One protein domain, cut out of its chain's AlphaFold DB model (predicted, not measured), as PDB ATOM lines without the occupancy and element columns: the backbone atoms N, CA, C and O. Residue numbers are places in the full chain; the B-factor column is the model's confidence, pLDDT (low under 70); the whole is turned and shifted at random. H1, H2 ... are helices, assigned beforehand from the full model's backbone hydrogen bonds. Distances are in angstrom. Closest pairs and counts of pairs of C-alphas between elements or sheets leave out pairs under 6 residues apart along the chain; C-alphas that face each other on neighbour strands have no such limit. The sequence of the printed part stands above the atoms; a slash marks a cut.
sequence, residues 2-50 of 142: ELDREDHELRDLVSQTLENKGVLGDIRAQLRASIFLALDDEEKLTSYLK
ATOM      1  N   GLU A   2     163.834 289.509 150.017       65.50
ATOM      2  CA  GLU A   2     164.282 289.095 148.663       65.50
ATOM      3  C   GLU A   2     165.725 288.570 148.643       65.50
ATOM      4  O   GLU A   2     165.957 287.493 148.109       65.50
ATOM      5  N   LEU A   3     166.652 289.231 149.346       66.75
ATOM      6  CA  LEU A   3     168.044 288.769 149.474       66.75
ATOM      7  C   LEU A   3     168.158 287.360 150.086       66.75
ATOM      8  O   LEU A   3     168.944 286.543 149.626       66.75
ATOM      9  N   ASP A   4     167.317 287.039 151.077       78.19
ATOM     10  CA  ASP A   4     167.308 285.711 151.709       78.19
ATOM     11  C   ASP A   4     166.807 284.604 150.761       78.19
ATOM     12  O   ASP A   4     167.133 283.433 150.954       78.19
ATOM     13  N   ARG A   5     165.998 284.962 149.751       77.56
ATOM     14  CA  ARG A   5     165.508 284.022 148.731       77.56
ATOM     15  C   ARG A   5     166.569 283.751 147.675       77.56
ATOM     16  O   ARG A   5     166.829 282.588 147.392       77.56
ATOM     17  N   GLU A   6     167.208 284.796 147.157       81.38
ATOM     18  CA  GLU A   6     168.297 284.659 146.181       81.38
ATOM     19  C   GLU A   6     169.470 283.846 146.756       81.38
ATOM     20  O   GLU A   6     169.991 282.949 146.092       81.38
ATOM     21  N   ASP A   7     169.822 284.069 148.027       87.06
ATOM     22  CA  ASP A   7     170.839 283.278 148.729       87.06
ATOM     23  C   ASP A   7     170.443 281.800 148.881       87.06
ATOM     24  O   ASP A   7     171.301 280.917 148.800       87.06
ATOM     25  N   HIS A   8     169.160 281.505 149.113       89.12
ATOM     26  CA  HIS A   8     168.669 280.129 149.217       89.12
ATOM     27  C   HIS A   8     168.693 279.424 147.857       89.12
ATOM     28  O   HIS A   8     169.204 278.310 147.753       89.12
ATOM     29  N   GLU A   9     168.207 280.083 146.805       90.94
ATOM     30  CA  GLU A   9     168.223 279.554 145.437       90.94
ATOM     31  C   GLU A   9     169.653 279.293 144.954       90.94
ATOM     32  O   GLU A   9     169.933 278.252 144.352       90.94
ATOM     33  N   LEU A  10     170.590 280.188 145.283       93.62
ATOM     34  CA  LEU A  10     172.001 279.996 144.972       93.62
ATOM     35  C   LEU A  10     172.587 278.793 145.720       93.62
ATOM     36  O   LEU A  10     173.308 277.994 145.123       93.62
ATOM     37  N   ARG A  11     172.278 278.629 147.012       93.56
ATOM     38  CA  ARG A  11     172.733 277.470 147.802       93.56
ATOM     39  C   ARG A  11     172.180 276.158 147.261       93.56
ATOM     40  O   ARG A  11     172.934 275.183 147.192       93.56
ATOM     41  N   ASP A  12     170.918 276.130 146.852       94.38
ATOM     42  CA  ASP A  12     170.297 274.946 146.260       94.38
ATOM     43  C   ASP A  12     170.942 274.606 144.915       94.38
ATOM     44  O   ASP A  12     171.334 273.460 144.688       94.38
ATOM     45  N   LEU A  13     171.151 275.608 144.056       95.31
ATOM     46  CA  LEU A  13     171.817 275.434 142.766       95.31
ATOM     47  C   LEU A  13     173.262 274.940 142.928       95.31
ATOM     48  O   LEU A  13     173.697 274.032 142.211       95.31
ATOM     49  N   VAL A  14     174.013 275.505 143.878       94.69
ATOM     50  CA  VAL A  14     175.375 275.059 144.209       94.69
ATOM     51  C   VAL A  14     175.347 273.622 144.721       94.69
ATOM     52  O   VAL A  14     176.118 272.794 144.232       94.69
ATOM     53  N   SER A  15     174.438 273.295 145.639       93.19
ATOM     54  CA  SER A  15     174.300 271.943 146.189       93.19
ATOM     55  C   SER A  15     173.978 270.928 145.095       93.19
ATOM     56  O   SER A  15     174.669 269.918 144.977       93.19
ATOM     57  N   GLN A  16     173.011 271.226 144.223       94.44
ATOM     58  CA  GLN A  16     172.651 270.374 143.091       94.44
ATOM     59  C   GLN A  16     173.812 270.213 142.104       94.44
ATOM     60  O   GLN A  16     174.061 269.119 141.598       94.44
ATOM     61  N   THR A  17     174.568 271.280 141.845       94.94
ATOM     62  CA  THR A  17     175.739 271.228 140.960       94.94
ATOM     63  C   THR A  17     176.841 270.346 141.545       94.94
ATOM     64  O   THR A  17     177.423 269.536 140.822       94.94
ATOM     65  N   LEU A  18     177.141 270.484 142.838       94.69
ATOM     66  CA  LEU A  18     178.153 269.671 143.514       94.69
ATOM     67  C   LEU A  18     177.714 268.207 143.656       94.69
ATOM     68  O   LEU A  18     178.560 267.315 143.579       94.69
ATOM     69  N   GLU A  19     176.415 267.955 143.819       91.94
ATOM     70  CA  GLU A  19     175.822 266.616 143.794       91.94
ATOM     71  C   GLU A  19     175.997 265.970 142.411       91.94
ATOM     72  O   GLU A  19     176.578 264.892 142.302       91.94
ATOM     73  N   ASN A  20     175.610 266.673 141.342       90.19
ATOM     74  CA  ASN A  20     175.716 266.185 139.963       90.19
ATOM     75  C   ASN A  20     177.167 265.965 139.515       90.19
ATOM     76  O   ASN A  20     177.446 265.054 138.739       90.19
ATOM     77  N   LYS A  21     178.104 266.789 139.999       92.25
ATOM     78  CA  LYS A  21     179.544 266.608 139.756       92.25
ATOM     79  C   LYS A  21     180.169 265.512 140.626       92.25
ATOM     80  O   LYS A  21     181.357 265.245 140.477       92.25
ATOM     81  N   GLY A  22     179.410 264.911 141.543       86.00
ATOM     82  CA  GLY A  22     179.883 263.864 142.446       86.00
ATOM     83  C   GLY A  22     180.749 264.358 143.609       86.00
ATOM     84  O   GLY A  22     181.178 263.539 144.414       86.00
ATOM     85  N   VAL A  23     180.971 265.669 143.755       93.50
ATOM     86  CA  VAL A  23     181.814 266.250 144.819       93.50
ATOM     87  C   VAL A  23     181.199 266.010 146.197       93.50
ATOM     88  O   VAL A  23     181.890 265.573 147.113       93.50
ATOM     89  N   LEU A  24     179.888 266.238 146.354       90.12
ATOM     90  CA  LEU A  24     179.210 265.928 147.620       90.12
ATOM     91  C   LEU A  24     179.183 264.421 147.894       90.12
ATOM     92  O   LEU A  24     179.302 264.004 149.045       90.12
ATOM     93  N   GLY A  25     179.059 263.605 146.845       87.44
ATOM     94  CA  GLY A  25     179.145 262.148 146.941       87.44
ATOM     95  C   GLY A  25     180.497 261.685 147.476       87.44
ATOM     96  O   GLY A  25     180.535 260.884 148.410       87.44
ATOM     97  N   ASP A  26     181.583 262.239 146.944       85.81
ATOM     98  CA  ASP A  26     182.949 261.954 147.379       85.81
ATOM     99  C   ASP A  26     183.187 262.402 148.828       85.81
ATOM    100  O   ASP A  26     183.583 261.593 149.661       85.81
ATOM    101  N   ILE A  27     182.815 263.638 149.190       91.50
ATOM    102  CA  ILE A  27     182.924 264.130 150.578       91.50
ATOM    103  C   ILE A  27     182.156 263.222 151.549       91.50
ATOM    104  O   ILE A  27     182.670 262.866 152.611       91.50
ATOM    105  N   ARG A  28     180.933 262.798 151.199       89.69
ATOM    106  CA  ARG A  28     180.161 261.859 152.029       89.69
ATOM    107  C   ARG A  28     180.843 260.500 152.130       89.69
ATOM    108  O   ARG A  28     180.870 259.933 153.220       89.69
ATOM    109  N   ALA A  29     181.393 259.972 151.039       86.06
ATOM    110  CA  ALA A  29     182.119 258.704 151.052       86.06
ATOM    111  C   ALA A  29     183.382 258.786 151.924       86.06
ATOM    112  O   ALA A  29     183.620 257.891 152.732       86.06
ATOM    113  N   GLN A  30     184.140 259.879 151.826       87.81
ATOM    114  CA  GLN A  30     185.308 260.165 152.661       87.81
ATOM    115  C   GLN A  30     184.947 260.253 154.141       87.81
ATOM    116  O   GLN A  30     185.605 259.628 154.975       87.81
ATOM    117  N   LEU A  31     183.879 260.984 154.469       90.62
ATOM    118  CA  LEU A  31     183.386 261.102 155.837       90.62
ATOM    119  C   LEU A  31     182.967 259.734 156.382       90.62
ATOM    120  O   LEU A  31     183.403 259.354 157.463       90.62
ATOM    121  N   ARG A  32     182.186 258.963 155.615       86.25
ATOM    122  CA  ARG A  32     181.780 257.603 155.999       86.25
ATOM    123  C   ARG A  32     182.983 256.687 156.202       86.25
ATOM    124  O   ARG A  32     183.040 256.010 157.218       86.25
ATOM    125  N   ALA A  33     183.954 256.701 155.290       82.31
ATOM    126  CA  ALA A  33     185.183 255.917 155.409       82.31
ATOM    127  C   ALA A  33     185.996 256.299 156.657       82.31
ATOM    128  O   ALA A  33     186.475 255.422 157.367       82.31
ATOM    129  N   SER A  34     186.115 257.596 156.949       83.81
ATOM    130  CA  SER A  34     186.840 258.100 158.124       83.81
ATOM    131  C   SER A  34     186.135 257.727 159.427       83.81
ATOM    132  O   SER A  34     186.787 257.318 160.382       83.81
ATOM    133  N   ILE A  35     184.803 257.822 159.450       83.81
ATOM    134  CA  ILE A  35     183.975 257.369 160.571       83.81
ATOM    135  C   ILE A  35     184.165 255.864 160.777       83.81
ATOM    136  O   ILE A  35     184.422 255.442 161.893       83.81
ATOM    137  N   PHE A  36     184.102 255.054 159.720       75.94
ATOM    138  CA  PHE A  36     184.328 253.614 159.837       75.94
ATOM    139  C   PHE A  36     185.719 253.274 160.376       75.94
ATOM    140  O   PHE A  36     185.821 252.439 161.265       75.94
ATOM    141  N   LEU A  37     186.762 253.955 159.896       76.44
ATOM    142  CA  LEU A  37     188.127 253.749 160.376       76.44
ATOM    143  C   LEU A  37     188.283 254.116 161.859       76.44
ATOM    144  O   LEU A  37     188.936 253.393 162.597       76.44
ATOM    145  N   ALA A  38     187.677 255.220 162.300       80.94
ATOM    146  CA  ALA A  38     187.748 255.659 163.695       80.94
ATOM    147  C   ALA A  38     186.943 254.765 164.656       80.94
ATOM    148  O   ALA A  38     187.187 254.784 165.858       80.94
ATOM    149  N   LEU A  39     185.962 254.021 164.141       73.94
ATOM    150  CA  LEU A  39     185.046 253.207 164.938       73.94
ATOM    151  C   LEU A  39     185.367 251.718 164.944       73.94
ATOM    152  O   LEU A  39     184.774 251.007 165.750       73.94
ATOM    153  N   ASP A  40     186.267 251.232 164.087       63.81
ATOM    154  CA  ASP A  40     186.727 249.837 164.149       63.81
ATOM    155  C   ASP A  40     187.342 249.501 165.528       63.81
ATOM    156  O   ASP A  40     187.256 248.355 165.968       63.81
ATOM    157  N   ASP A  41     187.843 250.503 166.264       60.88
ATOM    158  CA  ASP A  41     188.330 250.362 167.645       60.88
ATOM    159  C   ASP A  41     187.195 250.258 168.695       60.88
ATOM    160  O   ASP A  41     187.410 249.769 169.807       60.88
ATOM    161  N   GLU A  42     185.966 250.682 168.366       63.22
ATOM    162  CA  GLU A  42     184.805 250.662 169.265       63.22
ATOM    163  C   GLU A  42     183.742 249.637 168.815       63.22
ATOM    164  O   GLU A  42     182.797 249.935 168.076       63.22
ATOM    165  N   GLU A  43     183.826 248.414 169.359       59.56
ATOM    166  CA  GLU A  43     182.938 247.265 169.074       59.56
ATOM    167  C   GLU A  43     181.424 247.580 169.176       59.56
ATOM    168  O   GLU A  43     180.582 246.944 168.537       59.56
ATOM    169  N   LYS A  44     181.038 248.596 169.958       61.25
ATOM    170  CA  LYS A  44     179.632 248.995 170.110       61.25
ATOM    171  C   LYS A  44     179.086 249.739 168.893       61.25
ATOM    172  O   LYS A  44     177.921 249.524 168.552       61.25
ATOM    173  N   LEU A  45     179.878 250.581 168.222       58.94
ATOM    174  CA  LEU A  45     179.384 251.403 167.109       58.94
ATOM    175  C   LEU A  45     179.393 250.654 165.775       58.94
ATOM    176  O   LEU A  45     178.486 250.848 164.962       58.94
ATOM    177  N   THR A  46     180.305 249.697 165.600       57.47
ATOM    178  CA  THR A  46     180.281 248.771 164.454       57.47
ATOM    179  C   THR A  46     178.966 247.987 164.375       57.47
ATOM    180  O   THR A  46     178.472 247.722 163.280       57.47
ATOM    181  N   SER A  47     178.312 247.687 165.506       60.69
ATOM    182  CA  SER A  47     176.995 247.026 165.521       60.69
ATOM    183  C   SER A  47     175.851 247.864 164.923       60.69
ATOM    184  O   SER A  47     174.944 247.301 164.307       60.69
ATOM    185  N   TYR A  48     175.904 249.196 165.051       62.41
ATOM    186  CA  TYR A  48     174.917 250.116 164.467       62.41
ATOM    187  C   TYR A  48     175.108 250.292 162.963       62.41
ATOM    188  O   TYR A  48     174.152 250.575 162.240       62.41
ATOM    189  N   LEU A  49     176.347 250.132 162.507       60.78
ATOM    190  CA  LEU A  49     176.757 250.344 161.127       60.78
ATOM    191  C   LEU A  49     176.731 249.057 160.292       60.78
ATOM    192  O   LEU A  49     176.706 249.133 159.064       60.78
ATOM    193  N   LYS A  50     176.675 247.886 160.942       62.12
ATOM    194  CA  LYS A  50     176.487 246.591 160.281       62.12
ATOM    195  C   LYS A  50     175.177 246.569 159.498       62.12
ATOM    196  O   LYS A  50     174.075 246.703 160.038       62.12
TER     197      LYS A  50
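Overview. This is residues 2 to 50 of the 142 residues of an uncharacterized protein of Macrostomum lignano (UniProt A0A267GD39). Two long helices, H1 and H2, meet near their ends as a wide, open L, and a short third helix, H3, folds back at the far end of H2. The printed part has 49 residues with three named helices, H1, H2, H3 in chain order, no named strand, and is all helix. It is extended, a rod spanning 50 by 22 by 15 A, with a radius of gyration of the C-alphas of 16.6 A.

Arrangement. H1, residues 3 to 20, only just touches H2, residues 23 to 39, only at the corner, with 3 pairs of C-alphas within 8 A; the closest C-alphas, of Leu 18 and Leu 24, are 5.7 A apart. Their lines are about perpendicular, at 74 degrees. H2 likewise only just touches H3, residues 43 to 49, only at the corner, with 3 pairs; the closest C-alphas, of Leu 39 and Leu 45, are 6.3 A apart. They run opposite ways at a shallow tilt of 27 degrees. H1 and H3 are apart. Every O i to N i+4 pair is within hydrogen-bond range in H1 and H2; in H3, 1 of 3 is, beside 2 of 4 O i to N i+3 pairs.

Along the chain. H1 measures 25.7 A from C-alpha 3 at (168.044, 288.769, 149.474), H2 24.2 A, and H3 10.5 A to C-alpha 49 at (176.757, 250.344, 161.127).

Size, cuts and confidence. The C-alphas farthest apart, of Glu 2 and Glu 43, are 50.1 A apart. The printed part has no cut, and both links are tight. Residues 2 to 3 and 40 to 50 have pLDDT under 70.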